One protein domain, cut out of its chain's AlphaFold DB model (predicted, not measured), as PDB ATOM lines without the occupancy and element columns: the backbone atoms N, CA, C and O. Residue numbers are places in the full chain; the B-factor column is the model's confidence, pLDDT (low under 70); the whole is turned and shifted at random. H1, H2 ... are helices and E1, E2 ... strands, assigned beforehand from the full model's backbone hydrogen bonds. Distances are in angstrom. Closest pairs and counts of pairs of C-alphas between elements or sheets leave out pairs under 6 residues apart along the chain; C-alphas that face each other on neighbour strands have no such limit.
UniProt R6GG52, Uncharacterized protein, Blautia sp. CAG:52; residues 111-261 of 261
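AT A GLANCE: This is residues 111 to 261 of the 261 residues of an uncharacterized protein of Blautia sp. CAG:52 (UniProt R6GG52). A twisted sheet of six strands has one long helix, H2, lying along it over one face, while the unnamed residues 225 to 236 pass over the other face. The short H1 packs on H2, H3 sits off one end of the sheet, and residues 218 to 223 stick out beyond H3. The 151 printed residues hold three named helices and six strands, in the order H1 E1 E2 E3 H2 E4 H3 E5 E6; the sheet, E1 E2 E3 E4 E5 E6, is mixed, and so is the class. The whole is compact, with a radius of gyration of the C-alphas of 15.7 A and spans of 47 by 38 by 25 A.

HOW THE PARTS SIT: H1, residues 111 to 114, touches H2, residues 168 to 185, at the C-alphas of Leu 111 and Glu 176, their closest, 5.5 A apart; H2 does so with residues 172 to 179 alone. E1, residues 122 to 128, E2, residues 133 to 146, and E3, residues 155 to 164, form a meander, each strand the antiparallel neighbour of the one before; N 124 and O 137, 2.9 A, and N 138 and O 160, 2.8 A, are within hydrogen-bond range. E2 bends by 111 degrees at residue 142. H2 is on the sheet at a height of 9.7 A, over E2, and runs along it at 3 degrees on the local plane; their closest C-alphas are Ala 144 and Tyr 182, 6.9 A. E4, residues 197 to 204, H3, residues 210 to 217, and E5, residues 245 to 250, form a strand-helix-strand unit, two parallel neighbour strands with a helix between along the chain; N 200 and O 245 are 2.7 A apart. E4 is antiparallel to E3, with N 161 and O 199 at 2.7 A. H3 only grazes the sheet, with residues 210 to 214. E5 and E6, residues 255 to 258, are a hairpin, with N 250 and O 255 at 2.8 A. In H2 and H3 every O i to N i+4 pair is within hydrogen-bond range; H1 is too short for one.

IN THESE COORDINATES: H1 begins at C-alpha 111, (-30.146, -19.409, -0.436). E2 is 25.8 A long, E3 24.9 A, H2 25.9 A and E4 22.6 A. E6 ends at C-alpha 258, (-36.429, -34.554, 25.622).

THE WHOLE: The C-alphas farthest apart, Lys 220 and Asp 240, are 47.8 A apart. The printed part has no cut. The links H2 to E4 and H3 to E5 are long, the latter 27 residues. Residues 222 to 224 and residue 243 have pLDDT under 70.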
ATOM      1  N   LEU A 111     -28.967 -19.081  -1.231       96.88
ATOM      2  CA  LEU A 111     -30.146 -19.409  -0.436       96.88
ATOM      3  C   LEU A 111     -31.443 -19.401  -1.248       96.88
ATOM      4  O   LEU A 111     -32.203 -20.358  -1.187       96.88
ATOM      5  N   ASP A 112     -31.707 -18.345  -2.015       96.75
ATOM      6  CA  ASP A 112     -32.980 -18.202  -2.724       96.75
ATOM      7  C   ASP A 112     -33.150 -19.206  -3.873       96.75
ATOM      8  O   ASP A 112     -34.258 -19.692  -4.096       96.75
ATOM      9  N   GLN A 113     -32.070 -19.540  -4.587       95.81
ATOM     10  CA  GLN A 113     -32.103 -20.565  -5.639       95.81
ATOM     11  C   GLN A 113     -32.180 -21.958  -5.028       95.81
ATOM     12  O   GLN A 113     -32.983 -22.789  -5.454       95.81
ATOM     13  N   ASP A 114     -31.386 -22.198  -3.986       95.00
ATOM     14  CA  ASP A 114     -31.335 -23.485  -3.317       95.00
ATOM     15  C   ASP A 114     -32.635 -23.827  -2.597       95.00
ATOM     16  O   ASP A 114     -33.016 -24.997  -2.547       95.00
ATOM     17  N   ASN A 115     -33.325 -22.819  -2.080       96.19
ATOM     18  CA  ASN A 115     -34.577 -22.961  -1.358       96.19
ATOM     19  C   ASN A 115     -35.811 -22.884  -2.276       96.19
ATOM     20  O   ASN A 115     -36.931 -22.885  -1.767       96.19
ATOM     21  N   ALA A 116     -35.645 -22.768  -3.599       95.50
ATOM     22  CA  ALA A 116     -36.768 -22.636  -4.528       95.50
ATOM     23  C   ALA A 116     -37.605 -23.923  -4.623       95.50
ATOM     24  O   ALA A 116     -38.831 -23.851  -4.678       95.50
ATOM     25  N   ASN A 117     -36.959 -25.095  -4.615       94.50
ATOM     26  CA  ASN A 117     -37.662 -26.376  -4.575       94.50
ATOM     27  C   ASN A 117     -37.986 -26.759  -3.123       94.50
ATOM     28  O   ASN A 117     -37.080 -26.949  -2.311       94.50
ATOM     29  N   LYS A 118     -39.280 -26.908  -2.820       95.56
ATOM     30  CA  LYS A 118     -39.789 -27.267  -1.491       95.56
ATOM     31  C   LYS A 118     -40.123 -28.744  -1.317       95.56
ATOM     32  O   LYS A 118     -40.438 -29.151  -0.208       95.56
ATOM     33  N   GLU A 119     -40.035 -29.567  -2.358       95.06
ATOM     34  CA  GLU A 119     -40.475 -30.974  -2.355       95.06
ATOM     35  C   GLU A 119     -39.810 -31.832  -1.265       95.06
ATOM     36  O   GLU A 119     -40.404 -32.795  -0.780       95.06
ATOM     37  N   TYR A 120     -38.589 -31.474  -0.857       96.25
ATOM     38  CA  TYR A 120     -37.826 -32.179   0.177       96.25
ATOM     39  C   TYR A 120     -37.719 -31.398   1.484       96.25
ATOM     40  O   TYR A 120     -37.753 -31.999   2.557       96.25
ATOM     41  N   ILE A 121     -37.570 -30.077   1.411       97.88
ATOM     42  CA  ILE A 121     -37.380 -29.213   2.575       97.88
ATOM     43  C   ILE A 121     -38.056 -27.866   2.352       97.88
ATOM     44  O   ILE A 121     -37.828 -27.182   1.358       97.88
ATOM     45  N   ALA A 122     -38.876 -27.471   3.316       97.69
ATOM     46  CA  ALA A 122     -39.590 -26.213   3.325       97.69
ATOM     47  C   ALA A 122     -38.993 -25.279   4.372       97.69
ATOM     48  O   ALA A 122     -39.500 -25.176   5.490       97.69
ATOM     49  N   LEU A 123     -37.894 -24.610   4.012       98.19
ATOM     50  CA  LEU A 123     -37.258 -23.606   4.860       98.19
ATOM     51  C   LEU A 123     -37.859 -22.225   4.578       98.19
ATOM     52  O   LEU A 123     -37.999 -21.806   3.425       98.19
ATOM     53  N   SER A 124     -38.230 -21.506   5.631       97.19
ATOM     54  CA  SER A 124     -38.748 -20.137   5.563       97.19
ATOM     55  C   SER A 124     -38.161 -19.282   6.671       97.19
ATOM     56  O   SER A 124     -37.830 -19.781   7.745       97.19
ATOM     57  N   ILE A 125     -38.041 -17.989   6.389       96.88
ATOM     58  CA  ILE A 125     -37.392 -17.020   7.257       96.88
ATOM     59  C   ILE A 125     -38.387 -15.914   7.595       96.88
ATOM     60  O   ILE A 125     -39.015 -15.345   6.704       96.88
ATOM     61  N   TYR A 126     -38.485 -15.582   8.877       95.69
ATOM     62  CA  TYR A 126     -39.387 -14.564   9.394       95.69
ATOM     63  C   TYR A 126     -38.656 -13.598  10.312       95.69
ATOM     64  O   TYR A 126     -37.656 -13.943  10.942       95.69
ATOM     65  N   ARG A 127     -39.199 -12.389  10.421       94.44
ATOM     66  CA  ARG A 127     -38.802 -11.394  11.412       94.44
ATOM     67  C   ARG A 127     -40.037 -10.924  12.158       94.44
ATOM     68  O   ARG A 127     -41.065 -10.634  11.551       94.44
ATOM     69  N   ASP A 128     -39.900 -10.777  13.464       92.81
ATOM     70  CA  ASP A 128     -40.815  -9.972  14.255       92.81
ATOM     71  C   ASP A 128     -40.238  -8.557  14.380       92.81
ATOM     72  O   ASP A 128     -39.197  -8.331  15.001       92.81
ATOM     73  N   PHE A 129     -40.905  -7.583  13.763       90.88
ATOM     74  CA  PHE A 129     -40.464  -6.193  13.788       90.88
ATOM     75  C   PHE A 129     -40.473  -5.579  15.192       90.88
ATOM     76  O   PHE A 129     -39.663  -4.694  15.463       90.88
ATOM     77  N   LYS A 130     -41.360  -6.025  16.093       89.62
ATOM     78  CA  LYS A 130     -41.479  -5.450  17.444       89.62
ATOM     79  C   LYS A 130     -40.306  -5.858  18.324       89.62
ATOM     80  O   LYS A 130     -39.734  -5.018  19.011       89.62
ATOM     81  N   THR A 131     -39.946  -7.137  18.293       91.31
ATOM     82  CA  THR A 131     -38.860  -7.691  19.115       91.31
ATOM     83  C   THR A 131     -37.497  -7.639  18.418       91.31
ATOM     84  O   THR A 131     -36.469  -7.763  19.081       91.31
ATOM     85  N   ASN A 132     -37.470  -7.424  17.095       91.19
ATOM     86  CA  ASN A 132     -36.293  -7.585  16.233       91.19
ATOM     87  C   ASN A 132     -35.658  -8.980  16.318       91.19
ATOM     88  O   ASN A 132     -34.457  -9.140  16.086       91.19
ATOM     89  N   LEU A 133     -36.469  -9.985  16.643       95.06
ATOM     90  CA  LEU A 133     -36.082 -11.385  16.574       95.06
ATOM     91  C   LEU A 133     -36.393 -11.945  15.192       95.06
ATOM     92  O   LEU A 133     -37.294 -11.476  14.489       95.06
ATOM     93  N   PHE A 134     -35.645 -12.972  14.824       96.44
ATOM     94  CA  PHE A 134     -35.848 -13.706  13.589       96.44
ATOM     95  C   PHE A 134     -36.171 -15.159  13.891       96.44
ATOM     96  O   PHE A 134     -35.740 -15.697  14.909       96.44
ATOM     97  N   GLN A 135     -36.906 -15.797  12.991       96.62
ATOM     98  CA  GLN A 135     -37.184 -17.222  13.065       96.62
ATOM     99  C   GLN A 135     -36.873 -17.893  11.734       96.62
ATOM    100  O   GLN A 135     -37.293 -17.404  10.683       96.62
ATOM    101  N   ILE A 136     -36.200 -19.039  11.788       98.06
ATOM    102  CA  ILE A 136     -36.239 -20.017  10.701       98.06
ATOM    103  C   ILE A 136     -37.288 -21.060  11.070       98.06
ATOM    104  O   ILE A 136     -37.267 -21.605  12.171       98.06
ATOM    105  N   THR A 137     -38.186 -21.363  10.139       98.12
ATOM    106  CA  THR A 137     -39.077 -22.524  10.229       98.12
ATOM    107  C   THR A 137     -38.709 -23.520   9.151       98.12
ATOM    108  O   THR A 137     -38.488 -23.119   8.006       98.12
ATOM    109  N   ILE A 138     -38.718 -24.800   9.485       98.50
ATOM    110  CA  ILE A 138     -38.344 -25.874   8.574       98.50
ATOM    111  C   ILE A 138     -39.370 -26.982   8.699       98.50
ATOM    112  O   ILE A 138     -39.590 -27.487   9.797       98.50
ATOM    113  N   VAL A 139     -39.956 -27.387   7.577       98.19
ATOM    114  CA  VAL A 139     -40.608 -28.697   7.466       98.19
ATOM    115  C   VAL A 139     -39.754 -29.569   6.565       98.19
ATOM    116  O   VAL A 139     -39.477 -29.207   5.423       98.19
ATOM    117  N   PHE A 140     -39.338 -30.718   7.074       97.75
ATOM    118  CA  PHE A 140     -38.621 -31.725   6.306       97.75
ATOM    119  C   PHE A 140     -39.655 -32.632   5.629       97.75
ATOM    120  O   PHE A 140     -40.079 -33.635   6.200       97.75
ATOM    121  N   ASN A 141     -40.114 -32.240   4.432       96.31
ATOM    122  CA  ASN A 141     -41.090 -33.014   3.644       96.31
ATOM    123  C   ASN A 141     -40.592 -34.436   3.358       96.31
ATOM    124  O   ASN A 141     -41.385 -35.373   3.299       96.31
ATOM    125  N   TYR A 142     -39.276 -34.584   3.242       95.94
ATOM    126  CA  TYR A 142     -38.574 -35.839   3.436       95.94
ATOM    127  C   TYR A 142     -37.788 -35.739   4.759       95.94
ATOM    128  O   TYR A 142     -37.021 -34.795   4.918       95.94
ATOM    129  N   PRO A 143     -37.992 -36.620   5.754       96.31
ATOM    130  CA  PRO A 143     -37.407 -36.427   7.083       96.31
ATOM    131  C   PRO A 143     -35.873 -36.383   7.077       96.31
ATOM    132  O   PRO A 143     -35.224 -37.201   6.423       96.31
ATOM    133  N   ALA A 144     -35.280 -35.477   7.858       97.50
ATOM    134  CA  ALA A 144     -33.829 -35.411   8.024       97.50
ATOM    135  C   ALA A 144     -33.360 -36.391   9.100       97.50
ATOM    136  O   ALA A 144     -33.936 -36.439  10.181       97.50
ATOM    137  N   THR A 145     -32.279 -37.127   8.861       96.44
ATOM    138  CA  THR A 145     -31.622 -37.927   9.904       96.44
ATOM    139  C   THR A 145     -31.051 -37.000  10.970       96.44
ATOM    140  O   THR A 145     -30.286 -36.079  10.668       96.44
ATOM    141  N   LEU A 146     -31.411 -37.246  12.228       95.00
ATOM    142  CA  LEU A 146     -30.911 -36.458  13.339       95.00
ATOM    143  C   LEU A 146     -29.440 -36.783  13.615       95.00
ATOM    144  O   LEU A 146     -29.075 -37.948  13.761       95.00
ATOM    145  N   SER A 147     -28.621 -35.743  13.750       91.44
ATOM    146  CA  SER A 147     -27.215 -35.846  14.141       91.44
ATOM    147  C   SER A 147     -26.951 -34.948  15.351       91.44
ATOM    148  O   SER A 147     -26.744 -33.744  15.204       91.44
ATOM    149  N   VAL A 148     -26.996 -35.538  16.548       88.69
ATOM    150  CA  VAL A 148     -26.786 -34.871  17.848       88.69
ATOM    151  C   VAL A 148     -25.884 -35.742  18.712       88.69
ATOM    152  O   VAL A 148     -26.040 -36.967  18.741       88.69
ATOM    153  N   ASN A 149     -24.933 -35.126  19.414       85.94
ATOM    154  CA  ASN A 149     -24.017 -35.853  20.285       85.94
ATOM    155  C   ASN A 149     -24.753 -36.482  21.478       85.94
ATOM    156  O   ASN A 149     -25.612 -35.872  22.107       85.94
ATOM    157  N   GLY A 150     -24.402 -37.724  21.815       83.44
ATOM    158  CA  GLY A 150     -24.994 -38.430  22.956       83.44
ATOM    159  C   GLY A 150     -26.412 -38.969  22.723       83.44
ATOM    160  O   GLY A 150     -27.037 -39.445  23.672       83.44
ATOM    161  N   PHE A 151     -26.919 -38.939  21.484       85.81
ATOM    162  CA  PHE A 151     -28.176 -39.584  21.113       85.81
ATOM    163  C   PHE A 151     -27.963 -40.693  20.073       85.81
ATOM    164  O   PHE A 151     -28.035 -40.478  18.868       85.81
ATOM    165  N   ASP A 152     -27.735 -41.915  20.558       84.81
ATOM    166  CA  ASP A 152     -27.323 -43.048  19.713       84.81
ATOM    167  C   ASP A 152     -28.482 -43.762  18.997       84.81
ATOM    168  O   ASP A 152     -28.274 -44.677  18.194       84.81
ATOM    169  N   LYS A 153     -29.732 -43.395  19.302       89.44
ATOM    170  CA  LYS A 153     -30.890 -44.017  18.657       89.44
ATOM    171  C   LYS A 153     -31.103 -43.402  17.275       89.44
ATOM    172  O   LYS A 153     -31.148 -42.180  17.172       89.44
ATOM    173  N   PRO A 154     -31.342 -44.215  16.228       92.62
ATOM    174  CA  PRO A 154     -31.771 -43.684  14.945       92.62
ATOM    175  C   PRO A 154     -33.039 -42.851  15.127       92.62
ATOM    176  O   PRO A 154     -34.051 -43.354  15.626       92.62
ATOM    177  N   ALA A 155     -32.972 -41.585  14.742       95.06
ATOM    178  CA  ALA A 155     -34.105 -40.684  14.749       95.06
ATOM    179  C   ALA A 155     -34.067 -39.760  13.547       95.06
ATOM    180  O   ALA A 155     -33.026 -39.535  12.926       95.06
ATOM    181  N   VAL A 156     -35.237 -39.213  13.257       96.25
ATOM    182  CA  VAL A 156     -35.448 -38.260  12.182       96.25
ATOM    183  C   VAL A 156     -36.118 -37.008  12.728       96.25
ATOM    184  O   VAL A 156     -36.883 -37.088  13.689       96.25
ATOM    185  N   VAL A 157     -35.843 -35.867  12.108       96.88
ATOM    186  CA  VAL A 157     -36.492 -34.580  12.365       96.88
ATOM    187  C   VAL A 157     -37.466 -34.287  11.234       96.88
ATOM    188  O   VAL A 157     -37.136 -34.428  10.058       96.88
ATOM    189  N   GLU A 158     -38.672 -33.880  11.612       96.31
ATOM    190  CA  GLU A 158     -39.773 -33.568  10.694       96.31
ATOM    191  C   GLU A 158     -40.057 -32.057  10.678       96.31
ATOM    192  O   GLU A 158     -40.449 -31.499   9.653       96.31
ATOM    193  N   LEU A 159     -39.830 -31.378  11.808       97.62
ATOM    194  CA  LEU A 159     -40.159 -29.971  12.008       97.62
ATOM    195  C   LEU A 159     -39.120 -29.302  12.909       97.62
ATOM    196  O   LEU A 159     -38.747 -29.845  13.949       97.62
ATOM    197  N   ALA A 160     -38.700 -28.098  12.537       97.81
ATOM    198  CA  ALA A 160     -37.873 -27.252  13.383       97.81
ATOM    199  C   ALA A 160     -38.323 -25.791  13.303       97.81
ATOM    200  O   ALA A 160     -38.573 -25.256  12.222       97.81
ATOM    201  N   TYR A 161     -38.372 -25.136  14.452       97.50
ATOM    202  CA  TYR A 161     -38.381 -23.692  14.594       97.50
ATOM    203  C   TYR A 161     -37.103 -23.296  15.320       97.50
ATOM    204  O   TYR A 161     -36.703 -23.945  16.286       97.50
ATOM    205  N   LEU A 162     -36.457 -22.241  14.848       97.06
ATOM    206  CA  LEU A 162     -35.173 -21.775  15.355       97.06
ATOM    207  C   LEU A 162     -35.266 -20.268  15.556       97.06
ATOM    208  O   LEU A 162     -35.547 -19.546  14.598       97.06
ATOM    209  N   LEU A 163     -35.042 -19.800  16.780       96.56
ATOM    210  CA  LEU A 163     -35.094 -18.387  17.135       96.56
ATOM    211  C   LEU A 163     -33.695 -17.778  17.079       96.56
ATOM    212  O   LEU A 163     -32.730 -18.335  17.598       96.56
ATOM    213  N   TYR A 164     -33.592 -16.593  16.491       96.25
ATOM    214  CA  TYR A 164     -32.341 -15.866  16.324       96.25
ATOM    215  C   TYR A 164     -32.471 -14.427  16.801       96.25
ATOM    216  O   TYR A 164     -33.510 -13.779  16.659       96.25
ATOM    217  N   GLU A 165     -31.357 -13.895  17.292       94.12
ATOM    218  CA  GLU A 165     -31.214 -12.489  17.643       94.12
ATOM    219  C   GLU A 165     -30.055 -11.821  16.899       94.12
ATOM    220  O   GLU A 165     -29.064 -12.442  16.497       94.12
ATOM    221  N   GLY A 166     -30.153 -10.499  16.792       90.88
ATOM    222  CA  GLY A 166     -29.068  -9.661  16.313       90.88
ATOM    223  C   GLY A 166     -28.989  -9.618  14.793       90.88
ATOM    224  O   GLY A 166     -29.884  -9.112  14.126       90.88
ATOM    225  N   ASP A 167     -27.859 -10.042  14.242       91.50
ATOM    226  CA  ASP A 167     -27.534  -9.793  12.842       91.50
ATOM    227  C   ASP A 167     -28.220 -10.788  11.897       91.50
ATOM    228  O   ASP A 167     -27.905 -11.979  11.920       91.50
ATOM    229  N   TYR A 168     -29.077 -10.275  11.007       94.56
ATOM    230  CA  TYR A 168     -29.759 -11.022   9.941       94.56
ATOM    231  C   TYR A 168     -28.818 -11.957   9.153       94.56
ATOM    232  O   TYR A 168     -29.197 -13.070   8.792       94.56
ATOM    233  N   ARG A 169     -27.548 -11.572   8.960       94.25
ATOM    234  CA  ARG A 169     -26.545 -12.384   8.249       94.25
ATOM    235  C   ARG A 169     -26.211 -13.694   8.954       94.25
ATOM    236  O   ARG A 169     -25.897 -14.667   8.280       94.25
ATOM    237  N   LYS A 170     -26.260 -13.739  10.292       93.44
ATOM    238  CA  LYS A 170     -25.979 -14.975  11.047       93.44
ATOM    239  C   LYS A 170     -26.973 -16.067  10.680       93.44
ATOM    240  O   LYS A 170     -26.579 -17.211  10.497       93.44
ATOM    241  N   MET A 171     -28.234 -15.676  10.553       94.50
ATOM    242  CA  MET A 171     -29.322 -16.567  10.204       94.50
ATOM    243  C   MET A 171     -29.298 -16.944   8.718       94.50
ATOM    244  O   MET A 171     -29.568 -18.097   8.412       94.50
ATOM    245  N   LEU A 172     -28.924 -16.038   7.805       96.88
ATOM    246  CA  LEU A 172     -28.719 -16.406   6.394       96.88
ATOM    247  C   LEU A 172     -27.665 -17.515   6.246       96.88
ATOM    248  O   LEU A 172     -27.918 -18.501   5.566       96.88
ATOM    249  N   ILE A 173     -26.538 -17.393   6.955       96.31
ATOM    250  CA  ILE A 173     -25.477 -18.413   6.957       96.31
ATOM    251  C   ILE A 173     -26.000 -19.753   7.485       96.31
ATOM    252  O   ILE A 173     -25.720 -20.798   6.907       96.31
ATOM    253  N   ASP A 174     -26.747 -19.743   8.589       97.25
ATOM    254  CA  ASP A 174     -27.306 -20.977   9.141       97.25
ATOM    255  C   ASP A 174     -28.353 -21.590   8.198       97.25
ATOM    256  O   ASP A 174     -28.344 -22.801   8.003       97.25
ATOM    257  N   ALA A 175     -29.207 -20.783   7.560       97.81
ATOM    258  CA  ALA A 175     -30.176 -21.254   6.571       97.81
ATOM    259  C   ALA A 175     -29.492 -21.911   5.358       97.81
ATOM    260  O   ALA A 175     -29.912 -22.986   4.931       97.81
ATOM    261  N   GLU A 176     -28.429 -21.297   4.834       97.06
ATOM    262  CA  GLU A 176     -27.614 -21.853   3.745       97.06
ATOM    263  C   GLU A 176     -26.958 -23.175   4.157       97.06
ATOM    264  O   GLU A 176     -27.085 -24.170   3.446       97.06
ATOM    265  N   ASN A 177     -26.331 -23.221   5.337       96.50
ATOM    266  CA  ASN A 177     -25.694 -24.436   5.848       96.50
ATOM    267  C   ASN A 177     -26.702 -25.572   6.059       96.50
ATOM    268  O   ASN A 177     -26.407 -26.718   5.736       96.50
ATOM    269  N   ILE A 178     -27.895 -25.268   6.579       97.81
ATOM    270  CA  ILE A 178     -28.964 -26.258   6.761       97.81
ATOM    271  C   ILE A 178     -29.371 -26.855   5.416       97.81
ATOM    272  O   ILE A 178     -29.480 -28.074   5.309       97.81
ATOM    273  N   LEU A 179     -29.593 -26.021   4.394       97.38
ATOM    274  CA  LEU A 179     -29.949 -26.514   3.063       97.38
ATOM    275  C   LEU A 179     -28.822 -27.342   2.448       97.38
ATOM    276  O   LEU A 179     -29.111 -28.379   1.858       97.38
ATOM    277  N   LEU A 180     -27.569 -26.909   2.592       95.44
ATOM    278  CA  LEU A 180     -26.405 -27.612   2.057       95.44
ATOM    279  C   LEU A 180     -26.259 -29.007   2.677       95.44
ATOM    280  O   LEU A 180     -26.324 -30.004   1.960       95.44
ATOM    281  N   GLU A 181     -26.147 -29.085   4.004       95.00
ATOM    282  CA  GLU A 181     -25.982 -30.353   4.733       95.00
ATOM    283  C   GLU A 181     -27.153 -31.305   4.459       95.00
ATOM    284  O   GLU A 181     -26.969 -32.503   4.234       95.00
ATOM    285  N   TYR A 182     -28.376 -30.770   4.415       96.81
ATOM    286  CA  TYR A 182     -29.553 -31.573   4.129       96.81
ATOM    287  C   TYR A 182     -29.584 -32.084   2.681       96.81
ATOM    288  O   TYR A 182     -29.929 -33.239   2.456       96.81
ATOM    289  N   LYS A 183     -29.202 -31.278   1.686       93.12
ATOM    290  CA  LYS A 183     -29.169 -31.726   0.283       93.12
ATOM    291  C   LYS A 183     -28.079 -32.760   0.020       93.12
ATOM    292  O   LYS A 183     -28.284 -33.656  -0.792       93.12
ATOM    293  N   GLU A 184     -26.930 -32.636   0.679       93.56
ATOM    294  CA  GLU A 184     -25.809 -33.557   0.477       93.56
ATOM    295  C   GLU A 184     -25.977 -34.864   1.255       93.56
ATOM    296  O   GLU A 184     -25.559 -35.929   0.785       93.56
ATOM    297  N   HIS A 185     -26.566 -34.804   2.450       94.25
ATOM    298  CA  HIS A 185     -26.533 -35.922   3.397       94.25
ATOM    299  C   HIS A 185     -27.895 -36.297   3.987       94.25
ATOM    300  O   HIS A 185     -27.992 -37.317   4.668       94.25
ATOM    301  N   TYR A 186     -28.947 -35.514   3.739       96.38
ATOM    302  CA  TYR A 186     -30.254 -35.643   4.392       96.38
ATOM    303  C   TYR A 186     -30.148 -35.664   5.920       96.38
ATOM    304  O   TYR A 186     -30.882 -36.390   6.593       96.38
ATOM    305  N   THR A 187     -29.217 -34.891   6.480       95.56
ATOM    306  CA  THR A 187     -28.997 -34.782   7.923       95.56
ATOM    307  C   THR A 187     -29.407 -33.412   8.447       95.56
ATOM    308  O   THR A 187     -29.467 -32.423   7.717       95.56
ATOM    309  N   PHE A 188     -29.689 -33.351   9.747       96.50
ATOM    310  CA  PHE A 188     -29.884 -32.101  10.466       96.50
ATOM    311  C   PHE A 188     -29.121 -32.146  11.792       96.50
ATOM    312  O   PHE A 188     -29.332 -33.042  12.613       96.50
ATOM    313  N   SER A 189     -28.210 -31.184  11.974       94.69
ATOM    314  CA  SER A 189     -27.318 -31.081  13.138       94.69
ATOM    315  C   SER A 189     -27.569 -29.773  13.898       94.69
ATOM    316  O   SER A 189     -26.864 -28.787  13.662       94.69
ATOM    317  N   PRO A 190     -28.570 -29.721  14.789       92.88
ATOM    318  CA  PRO A 190     -28.982 -28.467  15.409       92.88
ATOM    319  C   PRO A 190     -27.948 -27.889  16.395       92.88
ATOM    320  O   PRO A 190     -27.890 -26.675  16.544       92.88
ATOM    321  N   GLU A 191     -27.061 -28.711  16.974       91.00
ATOM    322  CA  GLU A 191     -25.958 -28.267  17.860       91.00
ATOM    323  C   GLU A 191     -24.950 -27.326  17.173       91.00
ATOM    324  O   GLU A 191     -24.201 -26.610  17.833       91.00
ATOM    325  N   LYS A 192     -24.899 -27.326  15.835       89.88
ATOM    326  CA  LYS A 192     -23.980 -26.474  15.060       89.88
ATOM    327  C   LYS A 192     -24.552 -25.080  14.774       89.88
ATOM    328  O   LYS A 192     -23.857 -24.245  14.192       89.88
ATOM    329  N   LEU A 193     -25.818 -24.843  15.114       94.50
ATOM    330  CA  LEU A 193     -26.544 -23.626  14.764       94.50
ATOM    331  C   LEU A 193     -26.350 -22.539  15.822       94.50
ATOM    332  O   LEU A 193     -26.098 -22.802  16.991       94.50
ATOM    333  N   LYS A 194     -26.502 -21.283  15.404       94.94
ATOM    334  CA  LYS A 194     -26.384 -20.091  16.260       94.94
ATOM    335  C   LYS A 194     -27.729 -19.654  16.851       94.94
ATOM    336  O   LYS A 194     -27.854 -18.502  17.269       94.94
ATOM    337  N   ALA A 195     -28.738 -20.522  16.801       94.56
ATOM    338  CA  ALA A 195     -30.059 -20.244  17.348       94.56
ATOM    339  C   ALA A 195     -29.964 -20.061  18.871       94.56
ATOM    340  O   ALA A 195     -29.225 -20.777  19.543       94.56
ATOM    341  N   ILE A 196     -30.693 -19.085  19.407       93.81
ATOM    342  CA  ILE A 196     -30.736 -18.808  20.851       93.81
ATOM    343  C   ILE A 196     -31.830 -19.597  21.571       93.81
ATOM    344  O   ILE A 196     -31.767 -19.765  22.785       93.81
ATOM    345  N   ASP A 197     -32.824 -20.065  20.821       94.00
ATOM    346  CA  ASP A 197     -33.903 -20.925  21.290       94.00
ATOM    347  C   ASP A 197     -34.384 -21.790  20.113       94.00
ATOM    348  O   ASP A 197     -34.159 -21.448  18.944       94.00
ATOM    349  N   TYR A 198     -35.013 -22.924  20.398       94.62
ATOM    350  CA  TYR A 198     -35.451 -23.871  19.374       94.62
ATOM    351  C   TYR A 198     -36.695 -24.659  19.799       94.62
ATOM    352  O   TYR A 198     -36.912 -24.959  20.971       94.62
ATOM    353  N   HIS A 199     -37.483 -25.055  18.801       95.00
ATOM    354  CA  HIS A 199     -38.546 -26.052  18.912       95.00
ATOM    355  C   HIS A 199     -38.344 -27.070  17.796       95.00
ATOM    356  O   HIS A 199     -38.600 -26.780  16.631       95.00
ATOM    357  N   ILE A 200     -37.895 -28.271  18.134       95.94
ATOM    358  CA  ILE A 200     -37.557 -29.345  17.203       95.94
ATOM    359  C   ILE A 200     -38.417 -30.565  17.524       95.94
ATOM    360  O   ILE A 200     -38.471 -31.030  18.666       95.94
ATOM    361  N   GLU A 201     -39.078 -31.096  16.499       95.62
ATOM    362  CA  GLU A 201     -39.895 -32.301  16.586       95.62
ATOM    363  C   GLU A 201     -39.431 -33.370  15.602       95.62
ATOM    364  O   GLU A 201     -39.138 -33.111  14.431       95.62
ATOM    365  N   GLY A 202     -39.432 -34.606  16.090       95.38
ATOM    366  CA  GLY A 202     -39.069 -35.770  15.307       95.38
ATOM    367  C   GLY A 202     -39.577 -37.077  15.900       95.38
ATOM    368  O   GLY A 202     -40.372 -37.103  16.851       95.38
ATOM    369  N   CYS A 203     -39.097 -38.189  15.353       95.38
ATOM    370  CA  CYS A 203     -39.424 -39.522  15.845       95.38
ATOM    371  C   CYS A 203     -38.256 -40.507  15.743       95.38
ATOM    372  O   CYS A 203     -37.327 -40.322  14.959       95.38
ATOM    373  N   ILE A 204     -38.301 -41.558  16.567       95.69
ATOM    374  CA  ILE A 204     -37.391 -42.701  16.448       95.69
ATOM    375  C   ILE A 204     -37.664 -43.406  15.122       95.69
ATOM    376  O   ILE A 204     -38.806 -43.758  14.820       95.69
ATOM    377  N   GLY A 205     -36.609 -43.656  14.355       92.94
ATOM    378  CA  GLY A 205     -36.710 -44.312  13.064       92.94
ATOM    379  C   GLY A 205     -35.510 -44.053  12.166       92.94
ATOM    380  O   GLY A 205     -34.561 -43.359  12.521       92.94
ATOM    381  N   LYS A 206     -35.568 -44.645  10.975       92.00
ATOM    382  CA  LYS A 206     -34.632 -44.386   9.884       92.00
ATOM    383  C   LYS A 206     -35.415 -43.835   8.709       92.00
ATOM    384  O   LYS A 206     -36.542 -44.267   8.468       92.00
ATOM    385  N   VAL A 207     -34.798 -42.917   7.981       91.06
ATOM    386  CA  VAL A 207     -35.368 -42.415   6.736       91.06
ATOM    387  C   VAL A 207     -35.383 -43.549   5.705       91.06
ATOM    388  O   VAL A 207     -34.459 -44.367   5.646       91.06
ATOM    389  N   LEU A 208     -36.458 -43.633   4.924       91.31
ATOM    390  CA  LEU A 208     -36.533 -44.521   3.762       91.31
ATOM    391  C   LEU A 208     -35.598 -44.022   2.652       91.31
ATOM    392  O   LEU A 208     -35.278 -42.846   2.656       91.31
ATOM    393  N   PRO A 209     -35.175 -44.850   1.682       93.31
ATOM    394  CA  PRO A 209     -34.375 -44.369   0.556       93.31
ATOM    395  C   PRO A 209     -35.062 -43.219  -0.214       93.31
ATOM    396  O   PRO A 209     -36.274 -43.308  -0.434       93.31
ATOM    397  N   PRO A 210     -34.317 -42.209  -0.716       92.44
ATOM    398  CA  PRO A 210     -34.891 -41.078  -1.455       92.44
ATOM    399  C   PRO A 210     -35.760 -41.490  -2.648       92.44
ATOM    400  O   PRO A 210     -36.794 -40.883  -2.887       92.44
ATOM    401  N   ALA A 211     -35.414 -42.588  -3.329       93.44
ATOM    402  CA  ALA A 211     -36.192 -43.127  -4.446       93.44
ATOM    403  C   ALA A 211     -37.661 -43.431  -4.082       93.44
ATOM    404  O   ALA A 211     -38.537 -43.333  -4.935       93.44
ATOM    405  N   ILE A 212     -37.946 -43.771  -2.817       91.31
ATOM    406  CA  ILE A 212     -39.322 -43.983  -2.346       91.31
ATOM    407  C   ILE A 212     -40.070 -42.644  -2.251       91.31
ATOM    408  O   ILE A 212     -41.244 -42.562  -2.606       91.31
ATOM    409  N   HIS A 213     -39.390 -41.580  -1.813       91.44
ATOM    410  CA  HIS A 213     -39.952 -40.226  -1.797       91.44
ATOM    411  C   HIS A 213     -40.180 -39.694  -3.214       91.44
ATOM    412  O   HIS A 213     -41.223 -39.119  -3.496       91.44
ATOM    413  N   GLU A 214     -39.253 -39.948  -4.136       92.00
ATOM    414  CA  GLU A 214     -39.401 -39.600  -5.556       92.00
ATOM    415  C   GLU A 214     -40.575 -40.337  -6.209       92.00
ATOM    416  O   GLU A 214     -41.339 -39.747  -6.976       92.00
ATOM    417  N   GLU A 215     -40.755 -41.622  -5.892       90.50
ATOM    418  CA  GLU A 215     -41.907 -42.394  -6.353       90.50
ATOM    419  C   GLU A 215     -43.213 -41.790  -5.825       90.50
ATOM    420  O   GLU A 215     -44.147 -41.586  -6.608       90.50
ATOM    421  N   TYR A 216     -43.247 -41.412  -4.542       86.50
ATOM    422  CA  TYR A 216     -44.367 -40.685  -3.950       86.50
ATOM    423  C   TYR A 216     -44.640 -39.370  -4.695       86.50
ATOM    424  O   TYR A 216     -45.752 -39.193  -5.186       86.50
ATOM    425  N   LEU A 217     -43.630 -38.509  -4.874       89.25
ATOM    426  CA  LEU A 217     -43.725 -37.226  -5.591       89.25
ATOM    427  C   LEU A 217     -44.188 -37.374  -7.048       89.25
ATOM    428  O   LEU A 217     -44.882 -36.502  -7.566       89.25
ATOM    429  N   SER A 218     -43.862 -38.489  -7.706       88.00
ATOM    430  CA  SER A 218     -44.259 -38.738  -9.098       88.00
ATOM    431  C   SER A 218     -45.766 -38.945  -9.297       88.00
ATOM    432  O   SER A 218     -46.237 -38.964 -10.435       88.00
ATOM    433  N   GLY A 219     -46.532 -39.156  -8.218       82.25
ATOM    434  CA  GLY A 219     -47.978 -39.388  -8.283       82.25
ATOM    435  C   GLY A 219     -48.376 -40.730  -8.910       82.25
ATOM    436  O   GLY A 219     -49.562 -40.977  -9.133       82.25
ATOM    437  N   LYS A 220     -47.416 -41.635  -9.169       77.00
ATOM    438  CA  LYS A 220     -47.658 -42.962  -9.773       77.00
ATOM    439  C   LYS A 220     -48.638 -43.837  -8.984       77.00
ATOM    440  O   LYS A 220     -49.249 -44.728  -9.565       77.00
ATOM    441  N   HIS A 221     -48.834 -43.561  -7.696       73.62
ATOM    442  CA  HIS A 221     -49.789 -44.272  -6.843       73.62
ATOM    443  C   HIS A 221     -51.232 -43.736  -6.916       73.62
ATOM    444  O   HIS A 221     -52.072 -44.148  -6.122       73.62
ATOM    445  N   GLY A 222     -51.549 -42.839  -7.858       63.09
ATOM    446  CA  GLY A 222     -52.932 -42.430  -8.146       63.09
ATOM    447  C   GLY A 222     -53.534 -41.407  -7.175       63.09
ATOM    448  O   GLY A 222     -54.731 -41.134  -7.243       63.09
ATOM    449  N   HIS A 223     -52.720 -40.812  -6.302       66.31
ATOM    450  CA  HIS A 223     -53.124 -39.734  -5.402       66.31
ATOM    451  C   HIS A 223     -52.347 -38.452  -5.712       66.31
ATOM    452  O   HIS A 223     -51.181 -38.502  -6.101       66.31
ATOM    453  N   GLY A 224     -53.003 -37.298  -5.543       66.12
ATOM    454  CA  GLY A 224     -52.320 -36.007  -5.570       66.12
ATOM    455  C   GLY A 224     -51.303 -35.932  -4.434       66.12
ATOM    456  O   GLY A 224     -51.589 -36.356  -3.314       66.12
ATOM    457  N   VAL A 225     -50.117 -35.413  -4.735       76.25
ATOM    458  CA  VAL A 225     -49.038 -35.270  -3.760       76.25
ATOM    459  C   VAL A 225     -49.133 -33.899  -3.113       76.25
ATOM    460  O   VAL A 225     -49.250 -32.891  -3.807       76.25
ATOM    461  N   ALA A 226     -49.094 -33.864  -1.784       83.75
ATOM    462  CA  ALA A 226     -49.037 -32.631  -1.020       83.75
ATOM    463  C   ALA A 226     -47.722 -32.588  -0.246       83.75
ATOM    464  O   ALA A 226     -47.376 -33.530   0.462       83.75
ATOM    465  N   PHE A 227     -47.019 -31.471  -0.360       91.12
ATOM    466  CA  PHE A 227     -45.868 -31.143   0.465       91.12
ATOM    467  C   PHE A 227     -46.043 -29.725   1.008       91.12
ATOM    468  O   PHE A 227     -46.815 -28.921   0.476       91.12
ATOM    469  N   PHE A 228     -45.350 -29.416   2.096       95.19
ATOM    470  CA  PHE A 228     -45.357 -28.074   2.654       95.19
ATOM    471  C   PHE A 228     -44.476 -27.160   1.806       95.19
ATOM    472  O   PHE A 228     -43.325 -27.486   1.545       95.19
ATOM    473  N   ASP A 229     -44.995 -26.003   1.407       94.25
ATOM    474  CA  ASP A 229     -44.192 -24.939   0.786       94.25
ATOM    475  C   ASP A 229     -43.495 -24.072   1.853       94.25
ATOM    476  O   ASP A 229     -42.350 -23.641   1.707       94.25
ATOM    477  N   LYS A 230     -44.189 -23.872   2.980       94.75
ATOM    478  CA  LYS A 230     -43.729 -23.115   4.146       94.75
ATOM    479  C   LYS A 230     -44.519 -23.478   5.398       94.75
ATOM    480  O   LYS A 230     -45.645 -23.975   5.321       94.75
ATOM    481  N   LYS A 231     -43.964 -23.131   6.559       95.94
ATOM    482  CA  LYS A 231     -44.651 -23.164   7.855       95.94
ATOM    483  C   LYS A 231     -44.664 -21.764   8.456       95.94
ATOM    484  O   LYS A 231     -43.674 -21.053   8.369       95.94
ATOM    485  N   ALA A 232     -45.793 -21.354   9.032       94.56
ATOM    486  CA  ALA A 232     -45.878 -20.084   9.752       94.56
ATOM    487  C   ALA A 232     -44.964 -20.097  10.996       94.56
ATOM    488  O   ALA A 232     -44.850 -21.162  11.611       94.56
ATOM    489  N   PRO A 233     -44.357 -18.957  11.381       94.81
ATOM    490  CA  PRO A 233     -43.531 -18.852  12.584       94.81
ATOM    491  C   PRO A 233     -44.363 -19.052  13.857       94.81
ATOM    492  O   PRO A 233     -45.595 -18.967  13.832       94.81
ATOM    493  N   LEU A 234     -43.689 -19.296  14.982       92.94
ATOM    494  CA  LEU A 234     -44.338 -19.284  16.290       92.94
ATOM    495  C   LEU A 234     -44.637 -17.837  16.690       92.94
ATOM    496  O   LEU A 234     -43.753 -16.977  16.709       92.94
ATOM    497  N   ASN A 235     -45.901 -17.566  17.005       88.69
ATOM    498  CA  ASN A 235     -46.337 -16.244  17.443       88.69
ATOM    499  C   ASN A 235     -45.877 -15.978  18.879       88.69
ATOM    500  O   ASN A 235     -45.976 -16.858  19.729       88.69
ATOM    501  N   ASN A 236     -45.458 -14.741  19.158       86.56
ATOM    502  CA  ASN A 236     -45.022 -14.290  20.487       86.56
ATOM    503  C   ASN A 236     -43.843 -15.084  21.081       86.56
ATOM    504  O   ASN A 236     -43.688 -15.121  22.299       86.56
ATOM    505  N   TRP A 237     -43.007 -15.699  20.240       90.94
ATOM    506  CA  TRP A 237     -41.789 -16.357  20.702       90.94
ATOM    507  C   TRP A 237     -40.722 -15.309  21.040       90.94
ATOM    508  O   TRP A 237     -40.307 -14.534  20.173       90.94
ATOM    509  N   THR A 238     -40.306 -15.256  22.304       87.00
ATOM    510  CA  THR A 238     -39.304 -14.305  22.800       87.00
ATOM    511  C   THR A 238     -38.103 -15.039  23.392       87.00
ATOM    512  O   THR A 238     -38.083 -16.258  23.477       87.00
ATOM    513  N   LYS A 239     -37.078 -14.300  23.821       83.06
ATOM    514  CA  LYS A 239     -35.925 -14.895  24.518       83.06
ATOM    515  C   LYS A 239     -36.295 -15.454  25.896       83.06
ATOM    516  O   LYS A 239     -35.603 -16.322  26.410       83.06
ATOM    517  N   ASP A 240     -37.367 -14.926  26.484       83.88
ATOM    518  CA  ASP A 240     -37.783 -15.233  27.851       83.88
ATOM    519  C   ASP A 240     -38.721 -16.440  27.922       83.88
ATOM    520  O   ASP A 240     -38.935 -16.979  29.004       83.88
ATOM    521  N   THR A 241     -39.294 -16.873  26.791       77.19
ATOM    522  CA  THR A 241     -40.114 -18.090  26.763       77.19
ATOM    523  C   THR A 241     -39.272 -19.324  27.072       77.19
ATOM    524  O   THR A 241     -39.781 -20.233  27.720       77.19
ATOM    525  N   ASN A 242     -37.993 -19.329  26.655       75.06
ATOM    526  CA  ASN A 242     -37.055 -20.443  26.817       75.06
ATOM    527  C   ASN A 242     -37.729 -21.777  26.455       75.06
ATOM    528  O   ASN A 242     -37.786 -22.701  27.268       75.06
ATOM    529  N   GLU A 243     -38.303 -21.827  25.250       69.19
ATOM    530  CA  GLU A 243     -39.118 -22.959  24.807       69.19
ATOM    531  C   GLU A 243     -38.277 -24.234  24.764       69.19
ATOM    532  O   GLU A 243     -38.814 -25.291  25.090       69.19
ATOM    533  N   LYS A 244     -36.980 -24.127  24.404       77.69
ATOM    534  CA  LYS A 244     -35.951 -25.186  24.341       77.69
ATOM    535  C   LYS A 244     -36.550 -26.578  24.218       77.69
ATOM    536  O   LYS A 244     -36.310 -27.489  25.012       77.69
ATOM    537  N   TYR A 245     -37.380 -26.724  23.198       82.19
ATOM    538  CA  TYR A 245     -38.245 -27.868  23.051       82.19
ATOM    539  C   TYR A 245     -37.599 -28.773  22.030       82.19
ATOM    540  O   TYR A 245     -37.660 -28.517  20.835       82.19
ATOM    541  N   PHE A 246     -36.957 -29.840  22.479       88.50
ATOM    542  CA  PHE A 246     -36.476 -30.875  21.579       88.50
ATOM    543  C   PHE A 246     -37.197 -32.164  21.914       88.50
ATOM    544  O   PHE A 246     -36.897 -32.769  22.940       88.50
ATOM    545  N   ILE A 247     -38.126 -32.605  21.065       90.44
ATOM    546  CA  ILE A 247     -38.885 -33.833  21.302       90.44
ATOM    547  C   ILE A 247     -38.736 -34.837  20.168       90.44
ATOM    548  O   ILE A 247     -39.162 -34.603  19.038       90.44
ATOM    549  N   ILE A 248     -38.239 -36.024  20.522       92.56
ATOM    550  CA  ILE A 248     -38.247 -37.211  19.664       92.56
ATOM    551  C   ILE A 248     -39.275 -38.206  20.191       92.56
ATOM    552  O   ILE A 248     -39.118 -38.771  21.274       92.56
ATOM    553  N   LYS A 249     -40.341 -38.425  19.420       92.62
ATOM    554  CA  LYS A 249     -41.422 -39.362  19.754       92.62
ATOM    555  C   LYS A 249     -41.000 -40.796  19.422       92.62
ATOM    556  O   LYS A 249     -40.596 -41.089  18.300       92.62
ATOM    557  N   ASP A 250     -41.162 -41.712  20.365       90.69
ATOM    558  CA  ASP A 250     -41.038 -43.150  20.135       90.69
ATOM    559  C   ASP A 250     -42.439 -43.758  20.081       90.69
ATOM    560  O   ASP A 250     -43.064 -44.054  21.102       90.69
ATOM    561  N   ARG A 251     -42.961 -43.911  18.861       85.56
ATOM    562  CA  ARG A 251     -44.312 -44.446  18.646       85.56
ATOM    563  C   ARG A 251     -44.418 -45.921  19.044       85.56
ATOM    564  O   ARG A 251     -45.503 -46.353  19.416       85.56
ATOM    565  N   GLY A 252     -43.316 -46.674  18.981       82.12
ATOM    566  CA  GLY A 252     -43.289 -48.090  19.348       82.12
ATOM    567  C   GLY A 252     -43.399 -48.289  20.857       82.12
ATOM    568  O   GLY A 252     -44.173 -49.125  21.313       82.12
ATOM    569  N   ASN A 253     -42.682 -47.468  21.627       84.88
ATOM    570  CA  ASN A 253     -42.666 -47.537  23.092       84.88
ATOM    571  C   ASN A 253     -43.638 -46.558  23.773       84.88
ATOM    572  O   ASN A 253     -43.640 -46.458  24.998       84.88
ATOM    573  N   GLN A 254     -44.447 -45.828  22.995       86.38
ATOM    574  CA  GLN A 254     -45.392 -44.806  23.470       86.38
ATOM    575  C   GLN A 254     -44.762 -43.783  24.432       86.38
ATOM    576  O   GLN A 254     -45.391 -43.329  25.387       86.38
ATOM    577  N   CYS A 255     -43.510 -43.408  24.182       88.38
ATOM    578  CA  CYS A 255     -42.775 -42.453  25.005       88.38
ATOM    579  C   CYS A 255     -42.147 -41.353  24.147       88.38
ATOM    580  O   CYS A 255     -42.298 -41.318  22.922       88.38
ATOM    581  N   TYR A 256     -41.475 -40.406  24.792       88.12
ATOM    582  CA  TYR A 256     -40.742 -39.358  24.103       88.12
ATOM    583  C   TYR A 256     -39.428 -39.056  24.818       88.12
ATOM    584  O   TYR A 256     -39.326 -39.179  26.040       88.12
ATOM    585  N   TYR A 257     -38.435 -38.636  24.042       85.88
ATOM    586  CA  TYR A 257     -37.150 -38.161  24.535       85.88
ATOM    587  C   TYR A 257     -37.099 -36.640  24.451       85.88
ATOM    588  O   TYR A 257     -37.496 -36.078  23.429       85.88
ATOM    589  N   LYS A 258     -36.632 -36.002  25.526       86.31
ATOM    590  CA  LYS A 258     -36.429 -34.554  25.622       86.31
ATOM    591  C   LYS A 258     -34.942 -34.237  25.731       86.31
ATOM    592  O   LYS A 258     -34.259 -34.902  26.506       86.31
ATOM    593  N   PHE A 259     -34.482 -33.224  24.999       77.31
ATOM    594  CA  PHE A 259     -33.086 -32.774  25.003       77.31
ATOM    595  C   PHE A 259     -32.981 -31.267  25.193       77.31
ATOM    596  O   PHE A 259     -33.833 -30.513  24.724       77.31
ATOM    597  N   GLU A 260     -31.888 -30.851  25.821       80.88
ATOM    598  CA  GLU A 260     -31.369 -29.496  25.685       80.88
ATOM    599  C   GLU A 260     -30.088 -29.551  24.845       80.88
ATOM    600  O   GLU A 260     -29.272 -30.451  25.047       80.88
ATOM    601  N   LEU A 261     -29.972 -28.641  23.875       78.75
ATOM    602  CA  LEU A 261     -28.825 -28.462  22.985       78.75
ATOM    603  C   LEU A 261     -27.799 -27.499  23.587       78.75
ATOM    604  O   LEU A 261     -28.221 -26.568  24.319       78.75
TER     605      LEU A 261